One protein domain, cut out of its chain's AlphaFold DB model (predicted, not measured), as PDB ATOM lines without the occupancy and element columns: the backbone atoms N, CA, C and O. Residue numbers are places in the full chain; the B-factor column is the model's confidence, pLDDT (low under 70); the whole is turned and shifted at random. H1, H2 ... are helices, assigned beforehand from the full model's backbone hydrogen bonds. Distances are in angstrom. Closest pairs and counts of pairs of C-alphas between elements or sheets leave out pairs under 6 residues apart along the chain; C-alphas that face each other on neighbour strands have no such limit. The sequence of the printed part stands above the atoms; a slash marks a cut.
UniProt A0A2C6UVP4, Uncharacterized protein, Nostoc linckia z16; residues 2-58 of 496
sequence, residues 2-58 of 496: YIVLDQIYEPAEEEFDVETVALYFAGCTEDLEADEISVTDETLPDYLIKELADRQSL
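AT A GLANCE: This is residues 2 to 58 of the 496 residues of an uncharacterized protein of Nostoc linckia z16 (UniProt A0A2C6UVP4). The longest helix, H4, runs loosely side by side with H2, and H3 folds back on H2 in a helical hairpin. The first stretch makes an arm: residues 2 to 8, with the short H1, stick out. The printed part has 57 residues with four named helices, H1 to H4 in chain order, and no named strand: all helix. It is only just loose, close to compact, with a radius of gyration of the C-alphas of 12.6 A and spans of 37 by 24 by 19 A.

HOW THE PARTS SIT: H4, residues 44 to 56, and H2, residues 16 to 25, only just touch, with 3 pairs of C-alphas within 8 A, closest at Asp 17 and Leu 48, 6.6 A. They run opposite ways at a shallow tilt of 8 degrees. H2 touches H3, residues 29 to 34, closest at the C-alphas of Leu 23 and Leu 32, 7.0 A; this hairpin has a steep tilt of 39 degrees, opposite ways. H3 and H4 are apart. H1, residues 2 to 5, is apart from H2, H3 and H4. In H2, H3 and H4 every O i to N i+4 pair is within hydrogen-bond range; H1 is too short for one.

IN THESE COORDINATES: H4 is 18.7 A long and ends at C-alpha 56 (-32.981, -22.397, -39.504). H2 is 14.2 A, H3 8.5 A and H1 5.1 A; H1 begins at C-alpha 2 (-23.736, -52.300, -54.950).

THE WHOLE: The C-alphas farthest apart, of Ile 3 and Ser 57, are 38.1 A apart. The printed part has no cut and no long link. Residues 2 to 16 and 54 to 58 have pLDDT under 70.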
ATOM      1  N   TYR A   2     -23.156 -53.657 -54.863       39.50
ATOM      2  CA  TYR A   2     -23.736 -52.300 -54.950       39.50
ATOM      3  C   TYR A   2     -25.256 -52.222 -55.213       39.50
ATOM      4  O   TYR A   2     -25.817 -51.160 -55.022       39.50
ATOM      5  N   ILE A   3     -25.925 -53.308 -55.631       42.22
ATOM      6  CA  ILE A   3     -27.390 -53.315 -55.873       42.22
ATOM      7  C   ILE A   3     -28.175 -53.284 -54.551       42.22
ATOM      8  O   ILE A   3     -29.229 -52.672 -54.477       42.22
ATOM      9  N   VAL A   4     -27.632 -53.896 -53.492       45.66
ATOM     10  CA  VAL A   4     -28.221 -53.834 -52.142       45.66
ATOM     11  C   VAL A   4     -28.090 -52.423 -51.557       45.66
ATOM     12  O   VAL A   4     -28.946 -51.995 -50.796       45.66
ATOM     13  N   LEU A   5     -27.060 -51.666 -51.958       45.53
ATOM     14  CA  LEU A   5     -26.870 -50.284 -51.511       45.53
ATOM     15  C   LEU A   5     -27.873 -49.311 -52.154       45.53
ATOM     16  O   LEU A   5     -28.192 -48.310 -51.532       45.53
ATOM     17  N   ASP A   6     -28.412 -49.618 -53.343       43.16
ATOM     18  CA  ASP A   6     -29.461 -48.802 -53.984       43.16
ATOM     19  C   ASP A   6     -30.814 -48.895 -53.219       43.16
ATOM     20  O   ASP A   6     -31.733 -48.132 -53.500       43.16
ATOM     21  N   GLN A   7     -30.952 -49.826 -52.256       50.88
ATOM     22  CA  GLN A   7     -32.101 -49.935 -51.338       50.88
ATOM     23  C   GLN A   7     -31.872 -49.235 -49.986       50.88
ATOM     24  O   GLN A   7     -32.741 -49.281 -49.115       50.88
ATOM     25  N   ILE A   8     -30.704 -48.621 -49.776       58.88
ATOM     26  CA  ILE A   8     -30.388 -47.898 -48.542       58.88
ATOM     27  C   ILE A   8     -30.952 -46.481 -48.633       58.88
ATOM     28  O   ILE A   8     -30.949 -45.873 -49.700       58.88
ATOM     29  N   TYR A   9     -31.438 -45.968 -47.499       63.81
ATOM     30  CA  TYR A   9     -31.888 -44.587 -47.356       63.81
ATOM     31  C   TYR A   9     -30.884 -43.603 -47.966       63.81
ATOM     32  O   TYR A   9     -29.699 -43.604 -47.624       63.81
ATOM     33  N   GLU A  10     -31.376 -42.758 -48.865       59.47
ATOM     34  CA  GLU A  10     -30.576 -41.784 -49.582       59.47
ATOM     35  C   GLU A  10     -30.864 -40.375 -49.055       59.47
ATOM     36  O   GLU A  10     -31.943 -39.852 -49.333       59.47
ATOM     37  N   PRO A  11     -29.913 -39.721 -48.364       61.62
ATOM     38  CA  PRO A  11     -30.158 -38.392 -47.828       61.62
ATOM     39  C   PRO A  11     -30.392 -37.373 -48.947       61.62
ATOM     40  O   PRO A  11     -29.663 -37.359 -49.957       61.62
ATOM     41  N   ALA A  12     -31.375 -36.494 -48.750       65.56
ATOM     42  CA  ALA A  12     -31.691 -35.409 -49.676       65.56
ATOM     43  C   ALA A  12     -30.510 -34.420 -49.856       65.56
ATOM     44  O   ALA A  12     -29.441 -34.555 -49.244       65.56
ATOM     45  N   GLU A  13     -30.641 -33.414 -50.734       63.06
ATOM     46  CA  GLU A  13     -29.636 -32.333 -50.799       63.06
ATOM     47  C   GLU A  13     -29.598 -31.515 -49.501       63.06
ATOM     48  O   GLU A  13     -28.650 -30.773 -49.269       63.06
ATOM     49  N   GLU A  14     -30.598 -31.655 -48.646       65.38
ATOM     50  CA  GLU A  14     -30.739 -30.923 -47.401       65.38
ATOM     51  C   GLU A  14     -30.240 -31.724 -46.190       65.38
ATOM     52  O   GLU A  14     -29.978 -31.112 -45.167       65.38
ATOM     53  N   GLU A  15     -30.041 -33.044 -46.301       68.81
ATOM     54  CA  GLU A  15     -29.787 -33.977 -45.181       68.81
ATOM     55  C   GLU A  15     -28.310 -34.419 -45.078       68.81
ATOM     56  O   GLU A  15     -27.963 -35.600 -45.098       68.81
ATOM     57  N   PHE A  16     -27.388 -33.454 -45.032       69.56
ATOM     58  CA  PHE A  16     -25.940 -33.726 -44.958       69.56
ATOM     59  C   PHE A  16     -25.430 -34.117 -43.560       69.56
ATOM     60  O   PHE A  16     -24.339 -34.680 -43.435       69.56
ATOM     61  N   ASP A  17     -26.222 -33.850 -42.531       74.56
ATOM     62  CA  ASP A  17     -26.074 -34.365 -41.172       74.56
ATOM     63  C   ASP A  17     -26.062 -35.893 -41.190       74.56
ATOM     64  O   ASP A  17     -25.155 -36.516 -40.644       74.56
ATOM     65  N   VAL A  18     -26.993 -36.497 -41.933       77.62
ATOM     66  CA  VAL A  18     -27.071 -37.954 -42.101       77.62
ATOM     67  C   VAL A  18     -25.813 -38.504 -42.779       77.62
ATOM     68  O   VAL A  18     -25.297 -39.542 -42.372       77.62
ATOM     69  N   GLU A  19     -25.275 -37.801 -43.782       77.81
ATOM     70  CA  GLU A  19     -24.006 -38.178 -44.419       77.81
ATOM     71  C   GLU A  19     -22.832 -38.098 -43.432       77.81
ATOM     72  O   GLU A  19     -22.043 -39.037 -43.355       77.81
ATOM     73  N   THR A  20     -22.735 -37.026 -42.645       78.75
ATOM     74  CA  THR A  20     -21.657 -36.835 -41.656       78.75
ATOM     75  C   THR A  20     -21.705 -37.903 -40.565       78.75
ATOM     76  O   THR A  20     -20.689 -38.527 -40.261       78.75
ATOM     77  N   VAL A  21     -22.898 -38.177 -40.034       82.38
ATOM     78  CA  VAL A  21     -23.146 -39.226 -39.036       82.38
ATOM     79  C   VAL A  21     -22.797 -40.604 -39.597       82.38
ATOM     80  O   VAL A  21     -22.122 -41.390 -38.936       82.38
ATOM     81  N   ALA A  22     -23.193 -40.895 -40.837       82.00
ATOM     82  CA  ALA A  22     -22.868 -42.161 -41.481       82.00
ATOM     83  C   ALA A  22     -21.358 -42.335 -41.702       82.00
ATOM     84  O   ALA A  22     -20.836 -43.423 -41.478       82.00
ATOM     85  N   LEU A  23     -20.649 -41.281 -42.122       80.94
ATOM     86  CA  LEU A  23     -19.192 -41.307 -42.279       80.94
ATOM     87  C   LEU A  23     -18.481 -41.510 -40.937       80.94
ATOM     88  O   LEU A  23     -17.525 -42.282 -40.875       80.94
ATOM     89  N   TYR A  24     -18.972 -40.863 -39.877       86.06
ATOM     90  CA  TYR A  24     -18.456 -41.023 -38.522       86.06
ATOM     91  C   TYR A  24     -18.587 -42.469 -38.037       86.06
ATOM     92  O   TYR A  24     -17.583 -43.113 -37.737       86.06
ATOM     93  N   PHE A  25     -19.803 -43.024 -38.065       85.75
ATOM     94  CA  PHE A  25     -20.044 -44.402 -37.629       85.75
ATOM     95  C   PHE A  25     -19.387 -45.454 -38.529       85.75
ATOM     96  O   PHE A  25     -19.070 -46.546 -38.064       85.75
ATOM     97  N   ALA A  26     -19.145 -45.144 -39.805       82.19
ATOM     98  CA  ALA A  26     -18.388 -46.009 -40.707       82.19
ATOM     99  C   ALA A  26     -16.863 -45.953 -40.476       82.19
ATOM    100  O   ALA A  26     -16.125 -46.658 -41.164       82.19
ATOM    101  N   GLY A  27     -16.380 -45.118 -39.548       83.31
ATOM    102  CA  GLY A  27     -14.953 -44.932 -39.288       83.31
ATOM    103  C   GLY A  27     -14.208 -44.255 -40.443       83.31
ATOM    104  O   GLY A  27     -13.001 -44.435 -40.586       83.31
ATOM    105  N   CYS A  28     -14.899 -43.489 -41.295       81.56
ATOM    106  CA  CYS A  28     -14.312 -42.797 -42.445       81.56
ATOM    107  C   CYS A  28     -13.664 -41.459 -42.038       81.56
ATOM    108  O   CYS A  28     -14.000 -40.408 -42.589       81.56
ATOM    109  N   THR A  29     -12.736 -41.487 -41.076       79.56
ATOM    110  CA  THR A  29     -12.093 -40.288 -40.503       79.56
ATOM    111  C   THR A  29     -11.386 -39.432 -41.552       79.56
ATOM    112  O   THR A  29     -11.569 -38.222 -41.561       79.56
ATOM    113  N   GLU A  30     -10.692 -40.042 -42.516       77.62
ATOM    114  CA  GLU A  30     -10.029 -39.316 -43.614       77.62
ATOM    115  C   GLU A  30     -10.995 -38.484 -44.475       77.62
ATOM    116  O   GLU A  30     -10.613 -37.452 -45.030       77.62
ATOM    117  N   ASP A  31     -12.237 -38.948 -44.657       77.06
ATOM    118  CA  ASP A  31     -13.236 -38.227 -45.452       77.06
ATOM    119  C   ASP A  31     -13.880 -37.089 -44.651       77.06
ATOM    120  O   ASP A  31     -14.246 -36.074 -45.243       77.06
ATOM    121  N   LEU A  32     -13.985 -37.239 -43.326       78.94
ATOM    122  CA  LEU A  32     -14.418 -36.177 -42.415       78.94
ATOM    123  C   LEU A  32     -13.352 -35.081 -42.299       78.94
ATOM    124  O   LEU A  32     -13.666 -33.905 -42.464       78.94
ATOM    125  N   GLU A  33     -12.084 -35.459 -42.129       80.81
ATOM    126  CA  GLU A  33     -10.951 -34.526 -42.108       80.81
ATOM    127  C   GLU A  33     -10.837 -33.745 -43.422       80.81
ATOM    128  O   GLU A  33     -10.628 -32.532 -43.411       80.81
ATOM    129  N   ALA A  34     -11.043 -34.412 -44.565       72.94
ATOM    130  CA  ALA A  34     -11.065 -33.762 -45.876       72.94
ATOM    131  C   ALA A  34     -12.230 -32.770 -46.053       72.94
ATOM    132  O   ALA A  34     -12.147 -31.884 -46.905       72.94
ATOM    133  N   ASP A  35     -13.299 -32.913 -45.266       73.50
ATOM    134  CA  ASP A  35     -14.421 -31.971 -45.201       73.50
ATOM    135  C   ASP A  35     -14.209 -30.864 -44.154       73.50
ATOM    136  O   ASP A  35     -15.127 -30.069 -43.925       73.50
ATOM    137  N   GLU A  36     -13.029 -30.817 -43.524       77.00
ATOM    138  CA  GLU A  36     -12.704 -29.949 -42.386       77.00
ATOM    139  C   GLU A  36     -13.642 -30.193 -41.183       77.00
ATOM    140  O   GLU A  36     -13.933 -29.289 -40.399       77.00
ATOM    141  N   ILE A  37     -14.138 -31.429 -41.038       77.94
ATOM    142  CA  ILE A  37     -14.989 -31.868 -39.930       77.94
ATOM    143  C   ILE A  37     -14.144 -32.712 -38.979       77.94
ATOM    144  O   ILE A  37     -13.664 -33.783 -39.338       77.94
ATOM    145  N   SER A  38     -14.019 -32.249 -37.739       81.50
ATOM    146  CA  SER A  38     -13.475 -33.039 -36.637       81.50
ATOM    147  C   SER A  38     -14.573 -33.221 -35.600       81.50
ATOM    148  O   SER A  38     -15.055 -32.243 -35.028       81.50
ATOM    149  N   VAL A  39     -15.015 -34.465 -35.428       83.12
ATOM    150  CA  VAL A  39     -16.058 -34.861 -34.479       83.12
ATOM    151  C   VAL A  39     -15.619 -36.119 -33.732       83.12
ATOM    152  O   VAL A  39     -14.971 -37.007 -34.283       83.12
ATOM    153  N   THR A  40     -15.985 -36.167 -32.462       84.81
ATOM    154  CA  THR A  40     -15.828 -37.267 -31.505       84.81
ATOM    155  C   THR A  40     -17.210 -37.654 -30.985       84.81
ATOM    156  O   THR A  40     -18.170 -36.911 -31.200       84.81
ATOM    157  N   ASP A  41     -17.322 -38.762 -30.248       84.56
ATOM    158  CA  ASP A  41     -18.599 -39.191 -29.656       84.56
ATOM    159  C   ASP A  41     -19.224 -38.084 -28.788       84.56
ATOM    160  O   ASP A  41     -20.437 -37.883 -28.782       84.56
ATOM    161  N   GLU A  42     -18.379 -37.312 -28.104       85.12
ATOM    162  CA  GLU A  42     -18.766 -36.215 -27.212       85.12
ATOM    163  C   GLU A  42     -19.192 -34.952 -27.972       85.12
ATOM    164  O   GLU A  42     -20.052 -34.210 -27.509       85.12
ATOM    165  N   THR A  43     -18.602 -34.698 -29.143       85.56
ATOM    166  CA  THR A  43     -18.792 -33.450 -29.908       85.56
ATOM    167  C   THR A  43     -19.765 -33.589 -31.082       85.56
ATOM    168  O   THR A  43     -20.219 -32.581 -31.628       85.56
ATOM    169  N   LEU A  44     -20.135 -34.817 -31.460       84.38
ATOM    170  CA  LEU A  44     -21.108 -35.089 -32.520       84.38
ATOM    171  C   LEU A  44     -22.516 -34.530 -32.212       84.38
ATOM    172  O   LEU A  44     -23.102 -33.929 -33.115       84.38
ATOM    173  N   PRO A  45     -23.076 -34.644 -30.987       84.94
ATOM    174  CA  PRO A  45     -24.382 -34.057 -30.678       84.94
ATOM    175  C   PRO A  45     -24.398 -32.533 -30.852       84.94
ATOM    176  O   PRO A  45     -25.299 -31.991 -31.493       84.94
ATOM    177  N   ASP A  46     -23.364 -31.850 -30.357       83.12
ATOM    178  CA  ASP A  46     -23.225 -30.395 -30.476       83.12
ATOM    179  C   ASP A  46     -23.051 -29.956 -31.935       83.12
ATOM    180  O   ASP A  46     -23.615 -28.941 -32.355       83.12
ATOM    181  N   TYR A  47     -22.321 -30.743 -32.735       82.25
ATOM    182  CA  TYR A  47     -22.203 -30.537 -34.178       82.25
ATOM    183  C   TYR A  47     -23.575 -30.559 -34.866       82.25
ATOM    184  O   TYR A  47     -23.898 -29.639 -35.621       82.25
ATOM    185  N   LEU A  48     -24.402 -31.566 -34.570       81.88
ATOM    186  CA  LEU A  48     -25.729 -31.726 -35.170       81.88
ATOM    187  C   LEU A  48     -26.697 -30.617 -34.748       81.88
ATOM    188  O   LEU A  48     -27.425 -30.079 -35.584       81.88
ATOM    189  N   ILE A  49     -26.678 -30.225 -33.471       80.69
ATOM    190  CA  ILE A  49     -27.494 -29.115 -32.953       80.69
ATOM    191  C   ILE A  49     -27.109 -27.803 -33.642       80.69
ATOM    192  O   ILE A  49     -27.981 -27.043 -34.073       80.69
ATOM    193  N   LYS A  50     -25.805 -27.546 -33.788       76.81
ATOM    194  CA  LYS A  50     -25.305 -26.370 -34.501       76.81
ATOM    195  C   LYS A  50     -25.714 -26.387 -35.973       76.81
ATOM    196  O   LYS A  50     -26.154 -25.361 -36.485       76.81
ATOM    197  N   GLU A  51     -25.640 -27.538 -36.638       72.75
ATOM    198  CA  GLU A  51     -26.061 -27.683 -38.033       72.75
ATOM    199  C   GLU A  51     -27.562 -27.393 -38.216       72.75
ATOM    200  O   GLU A  51     -27.951 -26.648 -39.120       72.75
ATOM    201  N   LEU A  52     -28.410 -27.916 -37.324       73.50
ATOM    202  CA  LEU A  52     -29.850 -27.640 -37.293       73.50
ATOM    203  C   LEU A  52     -30.149 -26.145 -37.086       73.50
ATOM    204  O   LEU A  52     -30.986 -25.576 -37.793       73.50
ATOM    205  N   ALA A  53     -29.443 -25.488 -36.163       71.88
ATOM    206  CA  ALA A  53     -29.595 -24.057 -35.899       71.88
ATOM    207  C   ALA A  53     -29.117 -23.178 -37.076       71.88
ATOM    208  O   ALA A  53     -29.761 -22.183 -37.431       71.88
ATOM    209  N   ASP A  54     -28.020 -23.556 -37.736       68.62
ATOM    210  CA  ASP A  54     -27.501 -22.857 -38.915       68.62
ATOM    211  C   ASP A  54     -28.431 -23.016 -40.135       68.62
ATOM    212  O   ASP A  54     -28.576 -22.070 -40.919       68.62
ATOM    213  N   ARG A  55     -29.132 -24.157 -40.276       67.06
ATOM    214  CA  ARG A  55     -30.200 -24.351 -41.285       67.06
ATOM    215  C   ARG A  55     -31.372 -23.396 -41.073       67.06
ATOM    216  O   ARG A  55     -31.832 -22.777 -42.029       67.06
ATOM    217  N   GLN A  56     -31.836 -23.255 -39.832       67.56
ATOM    218  CA  GLN A  56     -32.981 -22.397 -39.504       67.56
ATOM    219  C   GLN A  56     -32.660 -20.901 -39.623       67.56
ATOM    220  O   GLN A  56     -33.547 -20.101 -39.910       67.56
ATOM    221  N   SER A  57     -31.397 -20.513 -39.436       63.81
ATOM    222  CA  SER A  57     -30.975 -19.107 -39.422       63.81
ATOM    223  C   SER A  57     -30.491 -18.558 -40.775       63.81
ATOM    224  O   SER A  57     -30.059 -17.406 -40.831       63.81
ATOM    225  N   LEU A  58     -30.549 -19.341 -41.869       57.06
ATOM    226  CA  LEU A  58     -30.064 -18.977 -43.220       57.06
ATOM    227  C   LEU A  58     -28.596 -18.487 -43.261       57.06
ATOM    228  O   LEU A  58     -28.162 -17.861 -44.236       57.06
TER     229      LEU A  58